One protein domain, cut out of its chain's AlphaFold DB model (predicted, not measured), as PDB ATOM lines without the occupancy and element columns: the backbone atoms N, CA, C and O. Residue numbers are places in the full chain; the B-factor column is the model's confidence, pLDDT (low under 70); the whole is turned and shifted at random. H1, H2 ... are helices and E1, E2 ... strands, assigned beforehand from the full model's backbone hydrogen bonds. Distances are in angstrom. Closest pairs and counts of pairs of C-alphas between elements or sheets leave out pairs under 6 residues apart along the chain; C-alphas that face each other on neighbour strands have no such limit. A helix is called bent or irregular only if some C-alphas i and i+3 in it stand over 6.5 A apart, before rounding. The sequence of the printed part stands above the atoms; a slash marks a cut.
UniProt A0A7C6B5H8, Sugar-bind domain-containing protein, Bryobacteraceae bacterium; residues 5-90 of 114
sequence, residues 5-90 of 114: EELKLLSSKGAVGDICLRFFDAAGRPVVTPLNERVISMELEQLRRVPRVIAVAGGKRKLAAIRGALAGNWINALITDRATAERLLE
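This is residues 5 to 90 of the 114 residues of the protein "Sugar-bind domain-containing protein" of Bryobacteraceae bacterium (UniProt A0A7C6B5H8). The helix H3 sits between the strand hairpin E1 and E2 on one side and the helix H4 on the opposite side, with the short parallel strand pair E3 and E4 along a third side of it. H1 lies beyond the hairpin, at the opposite end of the domain from H4, and the long link from E2, residues 26 to 43, swings out to the H1 end before it comes back to the small helix H2. The printed part has 86 residues, with four named helices and four named strands in the order H1 E1 E2 H2 E3 H3 E4 H4; one sheet is E1 and E2, antiparallel, and the other is E3 and E4, parallel. The class is mixed, helices and strands. The whole is compact, with a radius of gyration of the C-alphas of 12.9 A and spans of 37 by 30 by 17 A.

H1 is residues 5 to 12, 10.3 A long, and begins at C-alpha 5 (-5.361, 12.111, -46.262). E1 is residues 15 to 19, 11.4 A long, and E2 is residues 22 to 25, 10.6 A long. H2 is residues 44 to 47, and E3 is residues 54 to 56. H3, residues 60 to 71, begins at C-alpha 60 (-27.788, 10.491, -34.934) and is 17.5 A long; it is irregular, with C-alphas 61 and 64 7.6 A apart. E4 is residues 77 to 79. H4, residues 82 to 89, is 11.0 A long and ends at C-alpha 89 (-36.717, 20.672, -34.826).

H1 and E1 are near each other, with 6 pairs of C-alphas within 10 A. E1 and E2 are a hairpin, antiparallel at 145 degrees, with N 16 and O 24 2.9 A apart, within hydrogen-bond range. The closest C-alphas of E1 and H3 are those of Gly 17 and Ala 65, 4.4 A apart. E3, H3 and E4 form a strand-helix-strand unit, two parallel neighbour strands with a helix between them in the chain, and its crossover is right-handed. E3 and E4 stand at 22 degrees, with N 79 and O 55 2.8 A apart, within hydrogen-bond range. H3 and H4 touch, closest at the C-alphas of Lys 60 and Thr 84, 6.6 A apart, at a steep tilt of 45 degrees, the same way. The closest C-alphas of E2 and H2 are those of Arg 22 and Leu 44, 6.7 A apart. H1 and H3 are apart, as are H2 and H4. Every O i to N i+4 pair is within hydrogen-bond range in H1 and H4, against 6 of 8 in H3; H2 is too short for such a pair.

The two C-alphas farthest apart are those of Arg 38 and Glu 90, 37.5 A. The printed part has no cut. The link from E2 to H2 is long, with 18 residues. The mean pLDDT of the printed part is 96.1, and no printed residue is under 70.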
ATOM      1  N   GLU A   5      -5.707  10.716 -45.965       95.88
ATOM      2  CA  GLU A   5      -5.361  12.111 -46.262       95.88
ATOM      3  C   GLU A   5      -6.528  12.852 -46.914       95.88
ATOM      4  O   GLU A   5      -6.831  13.979 -46.532       95.88
ATOM      5  N   GLU A   6      -7.249  12.199 -47.824       95.31
ATOM      6  CA  GLU A   6      -8.439  12.760 -48.470       95.31
ATOM      7  C   GLU A   6      -9.569  12.996 -47.463       95.31
ATOM      8  O   GLU A   6     -10.198  14.055 -47.465       95.31
ATOM      9  N   LEU A   7      -9.786  12.051 -46.544       95.06
ATOM     10  CA  LEU A   7     -10.757  12.216 -45.460       95.06
ATOM     11  C   LEU A   7     -10.362  13.349 -44.504       95.06
ATOM     12  O   LEU A   7     -11.222  14.127 -44.085       95.06
ATOM     13  N   LYS A   8      -9.068  13.482 -44.183       96.44
ATOM     14  CA  LYS A   8      -8.556  14.609 -43.388       96.44
ATOM     15  C   LYS A   8      -8.760  15.937 -44.110       96.44
ATOM     16  O   LYS A   8      -9.208  16.887 -43.476       96.44
ATOM     17  N   LEU A   9      -8.494  15.998 -45.415       96.69
ATOM     18  CA  LEU A   9      -8.714  17.195 -46.224       96.69
ATOM     19  C   LEU A   9     -10.187  17.618 -46.189       96.69
ATOM     20  O   LEU A   9     -10.481  18.765 -45.860       96.69
ATOM     21  N   LEU A  10     -11.112  16.694 -46.461       97.00
ATOM     22  CA  LEU A  10     -12.554  16.955 -46.410       97.00
ATOM     23  C   LEU A  10     -13.001  17.447 -45.028       97.00
ATOM     24  O   LEU A  10     -13.687  18.464 -44.927       97.00
ATOM     25  N   SER A  11     -12.558  16.766 -43.970       96.06
ATOM     26  CA  SER A  11     -12.849  17.144 -42.584       96.06
ATOM     27  C   SER A  11     -12.305  18.538 -42.246       96.06
ATOM     28  O   SER A  11     -13.031  19.373 -41.714       96.06
ATOM     29  N   SER A  12     -11.062  18.843 -42.641       97.31
ATOM     30  CA  SER A  12     -10.432  20.154 -42.410       97.31
ATOM     31  C   SER A  12     -11.137  21.304 -43.134       97.31
ATOM     32  O   SER A  12     -11.120  22.434 -42.657       97.31
ATOM     33  N   LYS A  13     -11.804  21.014 -44.259       97.56
ATOM     34  CA  LYS A  13     -12.641  21.975 -44.988       97.56
ATOM     35  C   LYS A  13     -14.086  22.037 -44.481       97.56
ATOM     36  O   LYS A  13     -14.897  22.754 -45.058       97.56
ATOM     37  N   GLY A  14     -14.415  21.304 -43.417       97.69
ATOM     38  CA  GLY A  14     -15.726  21.347 -42.775       97.69
ATOM     39  C   GLY A  14     -16.808  20.539 -43.487       97.69
ATOM     40  O   GLY A  14     -17.988  20.824 -43.287       97.69
ATOM     41  N   ALA A  15     -16.445  19.548 -44.309       98.06
ATOM     42  CA  ALA A  15     -17.427  18.665 -44.930       98.06
ATOM     43  C   ALA A  15     -18.223  17.904 -43.857       98.06
ATOM     44  O   ALA A  15     -17.648  17.219 -43.010       98.06
ATOM     45  N   VAL A  16     -19.551  18.004 -43.915       98.06
ATOM     46  CA  VAL A  16     -20.458  17.299 -42.990       98.06
ATOM     47  C   VAL A  16     -21.219  16.161 -43.662       98.06
ATOM     48  O   VAL A  16     -21.773  15.309 -42.971       98.06
ATOM     49  N   GLY A  17     -21.251  16.143 -44.995       97.12
ATOM     50  CA  GLY A  17     -21.883  15.112 -45.806       97.12
ATOM     51  C   GLY A  17     -21.658  15.345 -47.296       97.12
ATOM     52  O   GLY A  17     -20.991  16.302 -47.694       97.12
ATOM     53  N   ASP A  18     -22.228  14.462 -48.110       97.12
ATOM     54  CA  ASP A  18     -22.224  14.547 -49.564       97.12
ATOM     55  C   ASP A  18     -23.568  14.106 -50.154       97.12
ATOM     56  O   ASP A  18     -24.342  13.379 -49.524       97.12
ATOM     57  N   ILE A  19     -23.844  14.564 -51.374       96.69
ATOM     58  CA  ILE A  19     -24.858  13.995 -52.262       96.69
ATOM     59  C   ILE A  19     -24.147  13.667 -53.567       96.69
ATOM     60  O   ILE A  19     -23.507  14.537 -54.150       96.69
ATOM     61  N   CYS A  20     -24.240  12.417 -54.023       94.88
ATOM     62  CA  CYS A  20     -23.545  11.961 -55.230       94.88
ATOM     63  C   CYS A  20     -22.025  12.231 -55.187       94.88
ATOM     64  O   CYS A  20     -21.446  12.582 -56.204       94.88
ATOM     65  N   LEU A  21     -21.372  12.092 -54.022       95.19
ATOM     66  CA  LEU A  21     -19.951  12.430 -53.821       95.19
ATOM     67  C   LEU A  21     -19.610  13.917 -54.037       95.19
ATOM     68  O   LEU A  21     -18.437  14.288 -54.118       95.19
ATOM     69  N   ARG A  22     -20.619  14.791 -54.083       95.69
ATOM     70  CA  ARG A  22     -20.455  16.241 -53.996       95.69
ATOM     71  C   ARG A  22     -20.630  16.668 -52.541       95.69
ATOM     72  O   ARG A  22     -21.742  16.691 -52.012       95.69
ATOM     73  N   PHE A  23     -19.508  16.947 -51.885       96.88
ATOM     74  CA  PHE A  23     -19.452  17.289 -50.464       96.88
ATOM     75  C   PHE A  23     -19.959  18.707 -50.186       96.88
ATOM     76  O   PHE A  23     -19.785  19.611 -51.005       96.88
ATOM     77  N   PHE A  24     -20.531  18.915 -49.004       97.75
ATOM     78  CA  PHE A  24     -20.989  20.220 -48.529       97.75
ATOM     79  C   PHE A  24     -20.739  20.404 -47.023       97.75
ATOM     80  O   PHE A  24     -20.566  19.436 -46.276       97.75
ATOM     81  N   ASP A  25     -20.699  21.663 -46.588       98.38
ATOM     82  CA  ASP A  25     -20.484  22.060 -45.194       98.38
ATOM     83  C   ASP A  25     -21.796  22.167 -44.388       98.38
ATOM     84  O   ASP A  25     -22.895  21.932 -44.895       98.38
ATOM     85  N   ALA A  26     -21.698  22.517 -43.102       97.44
ATOM     86  CA  ALA A  26     -22.861  22.647 -42.215       97.44
ATOM     87  C   ALA A  26     -23.866  23.736 -42.643       97.44
ATOM     88  O   ALA A  26     -25.038  23.654 -42.280       97.44
ATOM     89  N   ALA A  27     -23.425  24.732 -43.417       96.94
ATOM     90  CA  ALA A  27     -24.279  25.763 -44.003       96.94
ATOM     91  C   ALA A  27     -24.838  25.344 -45.377       96.94
ATOM     92  O   ALA A  27     -25.542  26.120 -46.020       96.94
ATOM     93  N   GLY A  28     -24.519  24.131 -45.836       96.69
ATOM     94  CA  GLY A  28     -24.910  23.615 -47.139       96.69
ATOM     95  C   GLY A  28     -24.105  24.195 -48.298       96.69
ATOM     96  O   GLY A  28     -24.525  24.055 -49.442       96.69
ATOM     97  N   ARG A  29     -22.960  24.839 -48.055       97.44
ATOM     98  CA  ARG A  29     -22.091  25.337 -49.131       97.44
ATOM     99  C   ARG A  29     -21.241  24.191 -49.690       97.44
ATOM    100  O   ARG A  29     -20.765  23.376 -48.898       97.44
ATOM    101  N   PRO A  30     -21.014  24.113 -51.014       96.69
ATOM    102  CA  PRO A  30     -20.158  23.083 -51.596       96.69
ATOM    103  C   PRO A  30     -18.737  23.123 -51.023       96.69
ATOM    104  O   PRO A  30     -18.127  24.187 -50.917       96.69
ATOM    105  N   VAL A  31     -18.184  21.954 -50.704       97.25
ATOM    106  CA  VAL A  31     -16.784  21.790 -50.299       97.25
ATOM    107  C   VAL A  31     -15.994  21.298 -51.507       97.25
ATOM    108  O   VAL A  31     -16.041  20.122 -51.866       97.25
ATOM    109  N   VAL A  32     -15.269  22.215 -52.151       94.06
ATOM    110  CA  VAL A  32     -14.494  21.920 -53.363       94.06
ATOM    111  C   VAL A  32     -13.076  21.471 -53.005       94.06
ATOM    112  O   VAL A  32     -12.346  22.128 -52.251       94.06
ATOM    113  N   THR A  33     -12.671  20.331 -53.556       94.00
ATOM    114  CA  THR A  33     -11.344  19.725 -53.398       94.00
ATOM    115  C   THR A  33     -10.891  19.093 -54.721       94.00
ATOM    116  O   THR A  33     -11.720  18.901 -55.609       94.00
ATOM    117  N   PRO A  34      -9.622  18.666 -54.848       93.75
ATOM    118  CA  PRO A  34      -9.175  17.878 -56.004       93.75
ATOM    119  C   PRO A  34      -9.909  16.532 -56.180       93.75
ATOM    120  O   PRO A  34      -9.731  15.843 -57.181       93.75
ATOM    121  N   LEU A  35     -10.727  16.101 -55.209       91.88
ATOM    122  CA  LEU A  35     -11.606  14.939 -55.383       91.88
ATOM    123  C   LEU A  35     -12.699  15.208 -56.421       91.88
ATOM    124  O   LEU A  35     -13.102  14.282 -57.115       91.88
ATOM    125  N   ASN A  36     -13.157  16.456 -56.556       91.62
ATOM    126  CA  ASN A  36     -14.269  16.811 -57.435       91.62
ATOM    127  C   ASN A  36     -13.988  16.469 -58.907       91.62
ATOM    128  O   ASN A  36     -14.903  16.032 -59.602       91.62
ATOM    129  N   GLU A  37     -12.734  16.609 -59.347       91.56
ATOM    130  CA  GLU A  37     -12.265  16.310 -60.711       91.56
ATOM    131  C   GLU A  37     -12.234  14.807 -61.022       91.56
ATOM    132  O   GLU A  37     -12.228  14.399 -62.179       91.56
ATOM    133  N   ARG A  38     -12.233  13.966 -59.982       91.62
ATOM    134  CA  ARG A  38     -12.161  12.503 -60.092       91.62
ATOM    135  C   ARG A  38     -13.528  11.827 -59.998       91.62
ATOM    136  O   ARG A  38     -13.614  10.603 -60.059       91.62
ATOM    137  N   VAL A  39     -14.592  12.606 -59.820       91.56
ATOM    138  CA  VAL A  39     -15.954  12.108 -59.630       91.56
ATOM    139  C   VAL A  39     -16.769  12.331 -60.900       91.56
ATOM    140  O   VAL A  39     -17.077  13.468 -61.259       91.56
ATOM    141  N   ILE A  40     -17.197  11.231 -61.523       93.50
ATOM    142  CA  ILE A  40     -18.224  11.228 -62.570       93.50
ATOM    143  C   ILE A  40     -19.577  11.038 -61.881       93.50
ATOM    144  O   ILE A  40     -19.949   9.929 -61.500       93.50
ATOM    145  N   SER A  41     -20.291  12.136 -61.655       94.00
ATOM    146  CA  SER A  41     -21.601  12.138 -61.002       94.00
ATOM    147  C   SER A  41     -22.387  13.386 -61.398       94.00
ATOM    148  O   SER A  41     -21.884  14.236 -62.129       94.00
ATOM    149  N   MET A  42     -23.610  13.512 -60.891       93.75
ATOM    150  CA  MET A  42     -24.378  14.741 -61.038       93.75
ATOM    151  C   MET A  42     -23.759  15.873 -60.202       93.75
ATOM    152  O   MET A  42     -23.450  15.692 -59.024       93.75
ATOM    153  N   GLU A  43     -23.603  17.052 -60.800       92.50
ATOM    154  CA  GLU A  43     -23.183  18.263 -60.092       92.50
ATOM    155  C   GLU A  43     -24.286  18.780 -59.157       92.50
ATOM    156  O   GLU A  43     -25.482  18.590 -59.410       92.50
ATOM    157  N   LEU A  44     -23.910  19.506 -58.099       90.19
ATOM    158  CA  LEU A  44     -24.884  20.110 -57.177       90.19
ATOM    159  C   LEU A  44     -25.780  21.138 -57.883       90.19
ATOM    160  O   LEU A  44     -26.975  21.228 -57.605       90.19
ATOM    161  N   GLU A  45     -25.246  21.872 -58.855       88.88
ATOM    162  CA  GLU A  45     -26.001  22.822 -59.670       88.88
ATOM    163  C   GLU A  45     -27.033  22.121 -60.561       88.88
ATOM    164  O   GLU A  45     -28.112  22.667 -60.800       88.88
ATOM    165  N   GLN A  46     -26.732  20.909 -61.038       93.88
ATOM    166  CA  GLN A  46     -27.694  20.087 -61.772       93.88
ATOM    167  C   GLN A  46     -28.780  19.567 -60.826       93.88
ATOM    168  O   GLN A  46     -29.963  19.694 -61.142       93.88
ATOM    169  N   LEU A  47     -28.392  19.074 -59.642       94.44
ATOM    170  CA  LEU A  47     -29.320  18.643 -58.593       94.44
ATOM    171  C   LEU A  47     -30.314  19.756 -58.231       94.44
ATOM    172  O   LEU A  47     -31.514  19.513 -58.142       94.44
ATOM    173  N   ARG A  48     -29.831  20.995 -58.100       89.88
ATOM    174  CA  ARG A  48     -30.642  22.170 -57.748       89.88
ATOM    175  C   ARG A  48     -31.722  22.513 -58.781       89.88
ATOM    176  O   ARG A  48     -32.696  23.177 -58.439       89.88
ATOM    177  N   ARG A  49     -31.568  22.077 -60.037       94.62
ATOM    178  CA  ARG A  49     -32.566  22.272 -61.105       94.62
ATOM    179  C   ARG A  49     -33.661  21.208 -61.097       94.62
ATOM    180  O   ARG A  49     -34.676  21.388 -61.764       94.62
ATOM    181  N   VAL A  50     -33.472  20.106 -60.372       96.56
ATOM    182  CA  VAL A  50     -34.463  19.032 -60.281       96.56
ATOM    183  C   VAL A  50     -35.645  19.517 -59.426       96.56
ATOM    184  O   VAL A  50     -35.453  19.829 -58.251       96.56
ATOM    185  N   PRO A  51     -36.888  19.546 -59.950       95.75
ATOM    186  CA  PRO A  51     -38.031  20.084 -59.205       95.75
ATOM    187  C   PRO A  51     -38.332  19.336 -57.903       95.75
ATOM    188  O   PRO A  51     -38.846  19.912 -56.946       95.75
ATOM    189  N   ARG A  52     -38.026  18.036 -57.850       97.38
ATOM    190  CA  ARG A  52     -38.261  17.183 -56.685       97.38
ATOM    191  C   ARG A  52     -37.032  16.340 -56.381       97.38
ATOM    192  O   ARG A  52     -36.706  15.434 -57.141       97.38
ATOM    193  N   VAL A  53     -36.425  16.595 -55.228       97.69
ATOM    194  CA  VAL A  53     -35.281  15.845 -54.708       97.69
ATOM    195  C   VAL A  53     -35.659  15.270 -53.349       97.69
ATOM    196  O   VAL A  53     -35.809  16.003 -52.368       97.69
ATOM    197  N   ILE A  54     -35.826  13.949 -53.310       98.06
ATOM    198  CA  ILE A  54     -36.219  13.209 -52.111       98.06
ATOM    199  C   ILE A  54     -34.979  12.542 -51.518       98.06
ATOM    200  O   ILE A  54     -34.393  11.662 -52.145       98.06
ATOM    201  N   ALA A  55     -34.602  12.928 -50.304       98.19
ATOM    202  CA  ALA A  55     -33.569  12.241 -49.540       98.19
ATOM    203  C   ALA A  55     -34.174  11.191 -48.611       98.19
ATOM    204  O   ALA A  55     -35.202  11.425 -47.977       98.19
ATOM    205  N   VAL A  56     -33.486  10.058 -48.476       98.50
ATOM    206  CA  VAL A  56     -33.789   9.031 -47.475       98.50
ATOM    207  C   VAL A  56     -32.591   8.919 -46.543       98.50
ATOM    208  O   VAL A  56     -31.539   8.400 -46.918       98.50
ATOM    209  N   ALA A  57     -32.715   9.455 -45.334       98.31
ATOM    210  CA  ALA A  57     -31.611   9.499 -44.383       98.31
ATOM    211  C   ALA A  57     -32.121   9.581 -42.945       98.31
ATOM    212  O   ALA A  57     -33.121  10.233 -42.671       98.31
ATOM    213  N   GLY A  58     -31.403   8.955 -42.017       98.00
ATOM    214  CA  GLY A  58     -31.763   8.910 -40.604       98.00
ATOM    215  C   GLY A  58     -30.591   8.514 -39.709       98.00
ATOM    216  O   GLY A  58     -29.520   8.118 -40.187       98.00
ATOM    217  N   GLY A  59     -30.809   8.631 -38.407       97.75
ATOM    218  CA  GLY A  59     -29.875   8.326 -37.335       97.75
ATOM    219  C   GLY A  59     -28.997   9.500 -36.891       97.75
ATOM    220  O   GLY A  59     -28.585  10.360 -37.671       97.75
ATOM    221  N   LYS A  60     -28.606   9.464 -35.609       96.25
ATOM    222  CA  LYS A  60     -27.788  10.491 -34.934       96.25
ATOM    223  C   LYS A  60     -26.522  10.873 -35.711       96.25
ATOM    224  O   LYS A  60     -26.184  12.049 -35.778       96.25
ATOM    225  N   ARG A  61     -25.837   9.896 -36.324       97.12
ATOM    226  CA  ARG A  61     -24.592  10.131 -37.081       97.12
ATOM    227  C   ARG A  61     -24.786  11.008 -38.321       97.12
ATOM    228  O   ARG A  61     -23.848  11.685 -38.711       97.12
ATOM    229  N   LYS A  62     -25.974  10.998 -38.938       97.94
ATOM    230  CA  LYS A  62     -26.255  11.747 -40.175       97.94
ATOM    231  C   LYS A  62     -26.848  13.131 -39.923       97.94
ATOM    232  O   LYS A  62     -27.081  13.857 -40.880       97.94
ATOM    233  N   LEU A  63     -27.086  13.516 -38.667       97.50
ATOM    234  CA  LEU A  63     -27.814  14.745 -38.347       97.50
ATOM    235  C   LEU A  63     -27.174  15.994 -38.974       97.50
ATOM    236  O   LEU A  63     -27.883  16.794 -39.576       97.50
ATOM    237  N   ALA A  64     -25.847  16.137 -38.893       97.38
ATOM    238  CA  ALA A  64     -25.136  17.269 -39.490       97.38
ATOM    239  C   ALA A  64     -25.240  17.283 -41.027       97.38
ATOM    240  O   ALA A  64     -25.548  18.322 -41.604       97.38
ATOM    241  N   ALA A  65     -25.079  16.125 -41.678       98.38
ATOM    242  CA  ALA A  65     -25.262  15.976 -43.122       98.38
ATOM    243  C   ALA A  65     -26.686  16.346 -43.564       98.38
ATOM    244  O   ALA A  65     -26.869  17.100 -44.513       98.38
ATOM    245  N   ILE A  66     -27.702  15.847 -42.856       98.38
ATOM    246  CA  ILE A  66     -29.109  16.120 -43.169       98.38
ATOM    247  C   ILE A  66     -29.404  17.615 -43.005       98.38
ATOM    248  O   ILE A  66     -30.041  18.210 -43.870       98.38
ATOM    249  N   ARG A  67     -28.898  18.245 -41.936       97.25
ATOM    250  CA  ARG A  67     -29.023  19.695 -41.729       97.25
ATOM    251  C   ARG A  67     -28.346  20.497 -42.837       97.25
ATOM    252  O   ARG A  67     -28.988  21.385 -43.380       97.25
ATOM    253  N   GLY A  68     -27.106  20.166 -43.196       97.81
ATOM    254  CA  GLY A  68     -26.386  20.835 -44.285       97.81
ATOM    255  C   GLY A  68     -27.104  20.687 -45.630       97.81
ATOM    256  O   GLY A  68     -27.242  21.661 -46.365       97.81
ATOM    257  N   ALA A  69     -27.658  19.503 -45.916       97.81
ATOM    258  CA  ALA A  69     -28.435  19.256 -47.130       97.81
ATOM    259  C   ALA A  69     -29.708  20.113 -47.204       97.81
ATOM    260  O   ALA A  69     -30.013  20.679 -48.256       97.81
ATOM    261  N   LEU A  70     -30.434  20.225 -46.084       96.94
ATOM    262  CA  LEU A  70     -31.620  21.076 -45.963       96.94
ATOM    263  C   LEU A  70     -31.257  22.565 -46.052       96.94
ATOM    264  O   LEU A  70     -31.914  23.301 -46.777       96.94
ATOM    265  N   ALA A  71     -30.204  23.006 -45.358       96.06
ATOM    266  CA  ALA A  71     -29.751  24.399 -45.354       96.06
ATOM    267  C   ALA A  71     -29.282  24.866 -46.742       96.06
ATOM    268  O   ALA A  71     -29.556  25.995 -47.143       96.06
ATOM    269  N   GLY A  72     -28.625  23.982 -47.495       95.31
ATOM    270  CA  GLY A  72     -28.178  24.246 -48.863       95.31
ATOM    271  C   GLY A  72     -29.280  24.167 -49.923       95.31
ATOM    272  O   GLY A  72     -28.999  24.408 -51.096       95.31
ATOM    273  N   ASN A  73     -30.521  23.827 -49.545       95.62
ATOM    274  CA  ASN A  73     -31.621  23.521 -50.468       95.62
ATOM    275  C   ASN A  73     -31.243  22.467 -51.530       95.62
ATOM    276  O   ASN A  73     -31.727  22.512 -52.661       95.62
ATOM    277  N   TRP A  74     -30.381  21.507 -51.176       96.75
ATOM    278  CA  TRP A  74     -30.003  20.405 -52.069       96.75
ATOM    279  C   TRP A  74     -31.093  19.340 -52.158       96.75
ATOM    280  O   TRP A  74     -31.158  18.591 -53.127       96.75
ATOM    281  N   ILE A  75     -31.950  19.278 -51.138       97.25
ATOM    282  CA  ILE A  75     -33.079  18.359 -51.028       97.25
ATOM    283  C   ILE A  75     -34.333  19.168 -50.695       97.25
ATOM    284  O   ILE A  75     -34.252  20.176 -49.993       97.25
ATOM    285  N   ASN A  76     -35.495  18.733 -51.177       96.00
ATOM    286  CA  ASN A  76     -36.771  19.404 -50.896       96.00
ATOM    287  C   ASN A  76     -37.850  18.474 -50.323       96.00
ATOM    288  O   ASN A  76     -38.913  18.936 -49.914       96.00
ATOM    289  N   ALA A  77     -37.551  17.182 -50.208       97.88
ATOM    290  CA  ALA A  77     -38.299  16.236 -49.399       97.88
ATOM    291  C   ALA A  77     -37.326  15.331 -48.632       97.88
ATOM    292  O   ALA A  77     -36.287  14.934 -49.160       97.88
ATOM    293  N   LEU A  78     -37.674  14.988 -47.393       98.62
ATOM    294  CA  LEU A  78     -36.886  14.103 -46.540       98.62
ATOM    295  C   LEU A  78     -37.775  12.989 -45.982       98.62
ATOM    296  O   LEU A  78     -38.787  13.254 -45.339       98.62
ATOM    297  N   ILE A  79     -37.350  11.748 -46.191       98.69
ATOM    298  CA  ILE A  79     -37.845  10.561 -45.500       98.69
ATOM    299  C   ILE A  79     -36.815  10.218 -44.420       98.69
ATOM    300  O   ILE A  79     -35.645   9.972 -44.724       98.69
ATOM    301  N   THR A  80     -37.237  10.230 -43.155       98.69
ATOM    302  CA  THR A  80     -36.356  10.034 -41.995       98.69
ATOM    303  C   THR A  80     -37.071   9.312 -40.853       98.69
ATOM    304  O   THR A  80     -38.287   9.128 -40.890       98.69
ATOM    305  N   ASP A  81     -36.317   8.886 -39.840       98.44
ATOM    306  CA  ASP A  81     -36.866   8.314 -38.611       98.44
ATOM    307  C   ASP A  81     -37.318   9.398 -37.619       98.44
ATOM    308  O   ASP A  81     -36.871  10.548 -37.657       98.44
ATOM    309  N   ARG A  82     -38.198   9.009 -36.688       97.81
ATOM    310  CA  ARG A  82     -38.768   9.906 -35.673       97.81
ATOM    311  C   ARG A  82     -37.697  10.642 -34.863       97.81
ATOM    312  O   ARG A  82     -37.793  11.854 -34.704       97.81
ATOM    313  N   ALA A  83     -36.682   9.928 -34.377       97.38
ATOM    314  CA  ALA A  83     -35.653  10.510 -33.518       97.38
ATOM    315  C   ALA A  83     -34.816  11.564 -34.261       97.38
ATOM    316  O   ALA A  83     -34.381  12.553 -33.673       97.38
ATOM    317  N   THR A  84     -34.580  11.370 -35.558       97.81
ATOM    318  CA  THR A  84     -33.897  12.346 -36.409       97.81
ATOM    319  C   THR A  84     -34.788  13.551 -36.690       97.81
ATOM    320  O   THR A  84     -34.306  14.677 -36.603       97.81
ATOM    321  N   ALA A  85     -36.081  13.339 -36.956       97.69
ATOM    322  CA  ALA A  85     -37.044  14.422 -37.141       97.69
ATOM    323  C   ALA A  85     -37.160  15.320 -35.895       97.69
ATOM    324  O   ALA A  85     -37.071  16.539 -36.020       97.69
ATOM    325  N   GLU A  86     -37.282  14.734 -34.700       97.00
ATOM    326  CA  GLU A  86     -37.325  15.472 -33.426       97.00
ATOM    327  C   GLU A  86     -36.060  16.324 -33.244       97.00
ATOM    328  O   GLU A  86     -36.142  17.542 -33.082       97.00
ATOM    329  N   ARG A  87     -34.880  15.718 -33.424       96.25
ATOM    330  CA  ARG A  87     -33.593  16.427 -33.341       96.25
ATOM    331  C   ARG A  87     -33.461  17.560 -34.341       96.25
ATOM    332  O   ARG A  87     -32.751  18.514 -34.044       96.25
ATOM    333  N   LEU A  88     -34.055  17.457 -35.533       95.44
ATOM    334  CA  LEU A  88     -34.010  18.517 -36.544       95.44
ATOM    335  C   LEU A  88     -34.767  19.772 -36.082       95.44
ATOM    336  O   LEU A  88     -34.293  20.881 -36.349       95.44
ATOM    337  N   LEU A  89     -35.860  19.596 -35.334       94.62
ATOM    338  CA  LEU A  89     -36.717  20.672 -34.826       94.62
ATOM    339  C   LEU A  89     -36.131  21.401 -33.605       94.62
ATOM    340  O   LEU A  89     -36.353  22.596 -33.459       94.62
ATOM    341  N   GLU A  90     -35.331  20.727 -32.773       89.75
ATOM    342  CA  GLU A  90     -34.777  21.264 -31.509       89.75
ATOM    343  C   GLU A  90     -33.936  22.556 -31.636       89.75
ATOM    344  O   GLU A  90     -33.691  23.218 -30.633       89.75
TER     345      GLU A  90